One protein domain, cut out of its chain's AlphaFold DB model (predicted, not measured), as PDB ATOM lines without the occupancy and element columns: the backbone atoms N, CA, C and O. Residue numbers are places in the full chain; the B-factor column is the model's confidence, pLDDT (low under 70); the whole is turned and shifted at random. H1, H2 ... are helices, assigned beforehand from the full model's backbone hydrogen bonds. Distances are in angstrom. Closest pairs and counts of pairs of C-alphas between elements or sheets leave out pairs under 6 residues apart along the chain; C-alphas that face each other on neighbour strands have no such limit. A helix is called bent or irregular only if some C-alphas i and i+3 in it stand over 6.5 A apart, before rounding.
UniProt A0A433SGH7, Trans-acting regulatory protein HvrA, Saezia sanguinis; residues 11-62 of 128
ATOM      1  N   SER A  11     -17.135  26.323 -64.198       87.06
ATOM      2  CA  SER A  11     -17.066  27.577 -63.442       87.06
ATOM      3  C   SER A  11     -16.850  27.345 -61.940       87.06
ATOM      4  O   SER A  11     -16.045  28.039 -61.318       87.06
ATOM      5  N   GLY A  12     -17.512  26.340 -61.362       87.25
ATOM      6  CA  GLY A  12     -17.342  25.951 -59.966       87.25
ATOM      7  C   GLY A  12     -15.968  25.338 -59.700       87.25
ATOM      8  O   GLY A  12     -15.350  25.657 -58.690       87.25
ATOM      9  N   LEU A  13     -15.438  24.546 -60.635       86.56
ATOM     10  CA  LEU A  13     -14.119  23.914 -60.524       86.56
ATOM     11  C   LEU A  13     -12.990  24.958 -60.536       86.56
ATOM     12  O   LEU A  13     -12.075  24.901 -59.712       86.56
ATOM     13  N   LYS A  14     -13.107  25.990 -61.384       90.19
ATOM     14  CA  LYS A  14     -12.196  27.150 -61.371       90.19
ATOM     15  C   LYS A  14     -12.258  27.920 -60.048       90.19
ATOM     16  O   LYS A  14     -11.212  28.203 -59.464       90.19
ATOM     17  N   LYS A  15     -13.464  28.208 -59.539       91.19
ATOM     18  CA  LYS A  15     -13.652  28.868 -58.232       91.19
ATOM     19  C   LYS A  15     -13.066  28.036 -57.089       91.19
ATOM     20  O   LYS A  15     -12.383  28.577 -56.227       91.19
ATOM     21  N   LEU A  16     -13.273  26.720 -57.104       91.94
ATOM     22  CA  LEU A  16     -12.724  25.811 -56.101       91.94
ATOM     23  C   LEU A  16     -11.191  25.796 -56.137       91.94
ATOM     24  O   LEU A  16     -10.569  25.896 -55.086       91.94
ATOM     25  N   SER A  17     -10.572  25.763 -57.320       89.94
ATOM     26  CA  SER A  17      -9.114  25.890 -57.461       89.94
ATOM     27  C   SER A  17      -8.590  27.201 -56.859       89.94
ATOM     28  O   SER A  17      -7.651  27.200 -56.059       89.94
ATOM     29  N   GLN A  18      -9.246  28.328 -57.154       94.19
ATOM     30  CA  GLN A  18      -8.894  29.625 -56.568       94.19
ATOM     31  C   GLN A  18      -9.050  29.627 -55.039       94.19
ATOM     32  O   GLN A  18      -8.145  30.064 -54.322       94.19
ATOM     33  N   ASN A  19     -10.137  29.065 -54.518       93.06
ATOM     34  CA  ASN A  19     -10.366  28.941 -53.079       93.06
ATOM     35  C   ASN A  19      -9.326  28.034 -52.409       93.06
ATOM     36  O   ASN A  19      -8.804  28.371 -51.353       93.06
ATOM     37  N   ILE A  20      -8.942  26.928 -53.043       94.06
ATOM     38  CA  ILE A  20      -7.890  26.044 -52.536       94.06
ATOM     39  C   ILE A  20      -6.549  26.783 -52.495       94.06
ATOM     40  O   ILE A  20      -5.869  26.755 -51.474       94.06
ATOM     41  N   THR A  21      -6.157  27.494 -53.557       94.88
ATOM     42  CA  THR A  21      -4.873  28.224 -53.561       94.88
ATOM     43  C   THR A  21      -4.821  29.334 -52.508       94.88
ATOM     44  O   THR A  21      -3.778  29.547 -51.879       94.88
ATOM     45  N   THR A  22      -5.930  30.039 -52.289       94.94
ATOM     46  CA  THR A  22      -6.033  31.076 -51.255       94.94
ATOM     47  C   THR A  22      -6.027  30.467 -49.856       94.94
ATOM     48  O   THR A  22      -5.279  30.943 -48.998       94.94
ATOM     49  N   GLU A  23      -6.749  29.370 -49.643       94.19
ATOM     50  CA  GLU A  23      -6.788  28.644 -48.374       94.19
ATOM     51  C   GLU A  23      -5.426  28.022 -48.032       94.19
ATOM     52  O   GLU A  23      -4.961  28.152 -46.900       94.19
ATOM     53  N   ILE A  24      -4.707  27.457 -49.010       95.75
ATOM     54  CA  ILE A  24      -3.325  26.982 -48.834       95.75
ATOM     55  C   ILE A  24      -2.425  28.133 -48.379       95.75
ATOM     56  O   ILE A  24      -1.690  27.998 -47.400       95.75
ATOM     57  N   LYS A  25      -2.481  29.291 -49.051       95.44
ATOM     58  CA  LYS A  25      -1.673  30.464 -48.672       95.44
ATOM     59  C   LYS A  25      -2.020  30.958 -47.268       95.44
ATOM     60  O   LYS A  25      -1.116  31.317 -46.510       95.44
ATOM     61  N   LYS A  26      -3.307  30.985 -46.917       95.19
ATOM     62  CA  LYS A  26      -3.796  31.409 -45.601       95.19
ATOM     63  C   LYS A  26      -3.319  30.459 -44.506       95.19
ATOM     64  O   LYS A  26      -2.689  30.922 -43.554       95.19
ATOM     65  N   ARG A  27      -3.510  29.149 -44.682       95.00
ATOM     66  CA  ARG A  27      -3.034  28.120 -43.745       95.00
ATOM     67  C   ARG A  27      -1.522  28.137 -43.607       95.00
ATOM     68  O   ARG A  27      -1.029  28.177 -42.491       95.00
ATOM     69  N   ALA A  28      -0.777  28.250 -44.705       93.50
ATOM     70  CA  ALA A  28       0.679  28.361 -44.649       93.50
ATOM     71  C   ALA A  28       1.144  29.581 -43.833       93.50
ATOM     72  O   ALA A  28       2.122  29.497 -43.089       93.50
ATOM     73  N   ARG A  29       0.457  30.727 -43.943       93.31
ATOM     74  CA  ARG A  29       0.737  31.906 -43.104       93.31
ATOM     75  C   ARG A  29       0.393  31.651 -41.642       93.31
ATOM     76  O   ARG A  29       1.157  32.060 -40.774       93.31
ATOM     77  N   GLN A  30      -0.731  30.998 -41.372       93.38
ATOM     78  CA  GLN A  30      -1.155  30.676 -40.014       93.38
ATOM     79  C   GLN A  30      -0.176  29.714 -39.338       93.38
ATOM     80  O   GLN A  30       0.359  30.069 -38.292       93.38
ATOM     81  N   SER A  31       0.184  28.607 -39.993       90.06
ATOM     82  CA  SER A  31       1.183  27.662 -39.488       90.06
ATOM     83  C   SER A  31       2.528  28.344 -39.234       90.06
ATOM     84  O   SER A  31       3.123  28.154 -38.182       90.06
ATOM     85  N   LYS A  32       2.996  29.229 -40.130       90.88
ATOM     86  CA  LYS A  32       4.223  30.018 -39.892       90.88
ATOM     87  C   LYS A  32       4.126  30.905 -38.649       90.88
ATOM     88  O   LYS A  32       5.101  31.027 -37.914       90.88
ATOM     89  N   ARG A  33       2.977  31.544 -38.414       92.38
ATOM     90  CA  ARG A  33       2.758  32.389 -37.228       92.38
ATOM     91  C   ARG A  33       2.684  31.556 -35.952       92.38
ATOM     92  O   ARG A  33       3.206  31.999 -34.937       92.38
ATOM     93  N   GLU A  34       2.057  30.387 -35.999       93.19
ATOM     94  CA  GLU A  34       2.009  29.448 -34.874       93.19
ATOM     95  C   GLU A  34       3.407  28.937 -34.533       93.19
ATOM     96  O   GLU A  34       3.832  29.077 -33.390       93.19
ATOM     97  N   ILE A  35       4.176  28.505 -35.534       93.12
ATOM     98  CA  ILE A  35       5.581  28.110 -35.364       93.12
ATOM     99  C   ILE A  35       6.395  29.258 -34.755       93.12
ATOM    100  O   ILE A  35       7.125  29.046 -33.795       93.12
ATOM    101  N   LEU A  36       6.248  30.492 -35.250       88.62
ATOM    102  CA  LEU A  36       6.946  31.650 -34.675       88.62
ATOM    103  C   LEU A  36       6.581  31.893 -33.207       88.62
ATOM    104  O   LEU A  36       7.453  32.251 -32.418       88.62
ATOM    105  N   LYS A  37       5.309  31.721 -32.830       91.94
ATOM    106  CA  LYS A  37       4.873  31.850 -31.433       91.94
ATOM    107  C   LYS A  37       5.502  30.766 -30.564       91.94
ATOM    108  O   LYS A  37       6.019  31.098 -29.503       91.94
ATOM    109  N   GLU A  38       5.481  29.516 -31.012       91.44
ATOM    110  CA  GLU A  38       6.065  28.395 -30.270       91.44
ATOM    111  C   GLU A  38       7.577  28.552 -30.120       91.44
ATOM    112  O   GLU A  38       8.088  28.497 -29.004       91.44
ATOM    113  N   VAL A  39       8.287  28.900 -31.195       89.69
ATOM    114  CA  VAL A  39       9.727  29.171 -31.123       89.69
ATOM    115  C   VAL A  39      10.015  30.345 -30.185       89.69
ATOM    116  O   VAL A  39      10.917  30.246 -29.360       89.69
ATOM    117  N   LYS A  40       9.236  31.433 -30.233       86.88
ATOM    118  CA  LYS A  40       9.412  32.568 -29.313       86.88
ATOM    119  C   LYS A  40       9.160  32.181 -27.851       86.88
ATOM    120  O   LYS A  40       9.884  32.656 -26.980       86.88
ATOM    121  N   LYS A  41       8.161  31.339 -27.566       89.69
ATOM    122  CA  LYS A  41       7.907  30.826 -26.209       89.69
ATOM    123  C   LYS A  41       9.062  29.954 -25.722       89.69
ATOM    124  O   LYS A  41       9.488  30.126 -24.590       89.69
ATOM    125  N   LEU A  42       9.567  29.054 -26.566       87.81
ATOM    126  CA  LEU A  42      10.726  28.216 -26.244       87.81
ATOM    127  C   LEU A  42      11.968  29.074 -25.972       87.81
ATOM    128  O   LEU A  42      12.608  28.905 -24.946       87.81
ATOM    129  N   CYS A  43      12.228  30.074 -26.819       87.12
ATOM    130  CA  CYS A  43      13.282  31.071 -26.612       87.12
ATOM    131  C   CYS A  43      13.160  31.763 -25.245       87.12
ATOM    132  O   CYS A  43      14.130  31.856 -24.503       87.12
ATOM    133  N   ALA A  44      11.954  32.219 -24.890       85.94
ATOM    134  CA  ALA A  44      11.714  32.888 -23.614       85.94
ATOM    135  C   ALA A  44      11.889  31.956 -22.402       85.94
ATOM    136  O   ALA A  44      12.367  32.411 -21.369       85.94
ATOM    137  N   LYS A  45      11.522  30.672 -22.524       86.44
ATOM    138  CA  LYS A  45      11.701  29.664 -21.464       86.44
ATOM    139  C   LYS A  45      13.172  29.355 -21.201       86.44
ATOM    140  O   LYS A  45      13.577  29.299 -20.050       86.44
ATOM    141  N   GLU A  46      13.953  29.205 -22.264       82.62
ATOM    142  CA  GLU A  46      15.389  28.909 -22.187       82.62
ATOM    143  C   GLU A  46      16.243  30.168 -21.945       82.62
ATOM    144  O   GLU A  46      17.465  30.093 -21.862       82.62
ATOM    145  N   GLY A  47      15.628  31.356 -21.877       77.69
ATOM    146  CA  GLY A  47      16.346  32.624 -21.725       77.69
ATOM    147  C   GLY A  47      17.195  33.013 -22.942       77.69
ATOM    148  O   GLY A  47      18.028  33.913 -22.855       77.69
ATOM    149  N   VAL A  48      16.982  32.372 -24.095       79.81
ATOM    150  CA  VAL A  48      17.727  32.633 -25.331       79.81
ATOM    151  C   VAL A  48      16.939  33.601 -26.207       79.81
ATOM    152  O   VAL A  48      15.766  33.393 -26.507       79.81
ATOM    153  N   ALA A  49      17.576  34.670 -26.683       79.38
ATOM    154  CA  ALA A  49      16.931  35.572 -27.627       79.38
ATOM    155  C   ALA A  49      16.742  34.882 -28.990       79.38
ATOM    156  O   ALA A  49      17.692  34.363 -29.572       79.38
ATOM    157  N   PHE A  50      15.538  34.965 -29.571       76.12
ATOM    158  CA  PHE A  50      15.255  34.442 -30.921       76.12
ATOM    159  C   PHE A  50      16.260  34.944 -31.978       76.12
ATOM    160  O   PHE A  50      16.608  34.232 -32.918       76.12
ATOM    161  N   LYS A  51      16.756  36.174 -31.797       76.12
ATOM    162  CA  LYS A  51      17.768  36.791 -32.655       76.12
ATOM    163  C   LYS A  51      19.146  36.137 -32.524       76.12
ATOM    164  O   LYS A  51      19.836  36.037 -33.533       76.12
ATOM    165  N   GLU A  52      19.523  35.662 -31.338       77.19
ATOM    166  CA  GLU A  52      20.768  34.909 -31.135       77.19
ATOM    167  C   GLU A  52      20.687  33.532 -31.795       77.19
ATOM    168  O   GLU A  52      21.630  33.145 -32.470       77.19
ATOM    169  N   LEU A  53      19.540  32.839 -31.737       77.06
ATOM    170  CA  LEU A  53      19.350  31.576 -32.472       77.06
ATOM    171  C   LEU A  53      19.428  31.764 -33.991       77.06
ATOM    172  O   LEU A  53      20.042  30.959 -34.693       77.06
ATOM    173  N   LEU A  54      18.821  32.835 -34.507       81.06
ATOM    174  CA  LEU A  54      18.914  33.164 -35.927       81.06
ATOM    175  C   LEU A  54      20.355  33.524 -36.315       81.06
ATOM    176  O   LEU A  54      20.841  33.036 -37.330       81.06
ATOM    177  N   SER A  55      21.052  34.284 -35.466       75.62
ATOM    178  CA  SER A  55      22.457  34.656 -35.668       75.62
ATOM    179  C   SER A  55      23.395  33.450 -35.564       75.62
ATOM    180  O   SER A  55      24.367  33.384 -36.308       75.62
ATOM    181  N   LEU A  56      23.121  32.477 -34.687       71.88
ATOM    182  CA  LEU A  56      23.843  31.202 -34.625       71.88
ATOM    183  C   LEU A  56      23.647  30.420 -35.920       71.88
ATOM    184  O   LEU A  56      24.629  29.985 -36.505       71.88
ATOM    185  N   ARG A  57      22.416  30.329 -36.436       70.44
ATOM    186  CA  ARG A  57      22.152  29.682 -37.728       70.44
ATOM    187  C   ARG A  57      22.835  30.390 -38.899       70.44
ATOM    188  O   ARG A  57      23.316  29.732 -39.817       70.44
ATOM    189  N   GLU A  58      22.875  31.719 -38.891       59.16
ATOM    190  CA  GLU A  58      23.600  32.504 -39.897       59.16
ATOM    191  C   GLU A  58      25.120  32.301 -39.787       59.16
ATOM    192  O   GLU A  58      25.794  32.198 -40.813       59.16
ATOM    193  N   LYS A  59      25.648  32.144 -38.565       56.88
ATOM    194  CA  LYS A  59      27.057  31.806 -38.294       56.88
ATOM    195  C   LYS A  59      27.404  30.361 -38.683       56.88
ATOM    196  O   LYS A  59      28.475  30.145 -39.240       56.88
ATOM    197  N   GLU A  60      26.510  29.397 -38.460       54.00
ATOM    198  CA  GLU A  60      26.682  27.990 -38.862       54.00
ATOM    199  C   GLU A  60      26.537  27.795 -40.379       54.00
ATOM    200  O   GLU A  60      27.205  26.947 -40.965       54.00
ATOM    201  N   GLY A  61      25.709  28.608 -41.043       49.59
ATOM    202  CA  GLY A  61      25.585  28.617 -42.503       49.59
ATOM    203  C   GLY A  61      26.712  29.364 -43.216       49.59
ATOM    204  O   GLY A  61      27.008  29.066 -44.373       49.59
ATOM    205  N   THR A  62      27.351  30.319 -42.541       40.41
ATOM    206  CA  THR A  62      28.414  31.154 -43.099       40.41
ATOM    207  C   THR A  62      29.166  31.868 -41.975       40.41
ATOM    208  O   THR A  62      28.705  32.874 -41.437       40.41
TER     209      THR A  62
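What this domain is: This is residues 11 to 62 of the 128 residues of the protein "Trans-acting regulatory protein HvrA" of Saezia sanguinis (UniProt A0A433SGH7). A long, straight helix, H1, makes the length of the model, and a much shorter helix, H2, turns off from its last residues, so that the two meet near their ends as an L. Most of H1, residues 11 to 35, and most of H2, residues 54 to 61, stand free as the two arms of the L, with the corner at residues 46 to 49. The printed part has 52 residues with two named helices, H1 then H2 along the chain, and no named strand; the class is all helix. The whole is extended, with a radius of gyration of the C-alphas of 17.5 A, and flat, spanning 53 by 27 by 9 A.

Where its parts are: H1 is the longest helix, residues 11 to 45, 50.9 A from first to last C-alpha. It begins with C-alpha 11 at (-17.066, 27.577, -63.442) and ends with C-alpha 45 at (11.701, 29.664, -21.464). H2 is residues 50 to 61, 16.6 A long from first to last C-alpha, and ends with C-alpha 61 at (25.585, 28.617, -42.503). Neither helix is bent.

How they stand to each other: H1 and H2 only just touch, with 3 pairs of C-alphas within 8 A. H1 touches H2 with residues 39 to 43 alone, and H2 touches H1 with residue 50 alone. The closest C-alphas of the two helices are those of Cys 43 and Phe 50, 5.8 A apart. Their lines are about perpendicular, at 79 degrees, and their centres are 24.6 A apart. In H1 and H2 every O i to N i+4 pair is within hydrogen-bond range.

The domain as a whole: The two C-alphas farthest apart are those of Ser 11 and Gly 47, at 53.7 A. The printed part has no cut, and the link from H1 to H2, 4 residues, is tight. The mean pLDDT of the printed part is 84.3; residues 58 to 62 are under 70, and the mean of H2 is 69 against 91 for H1.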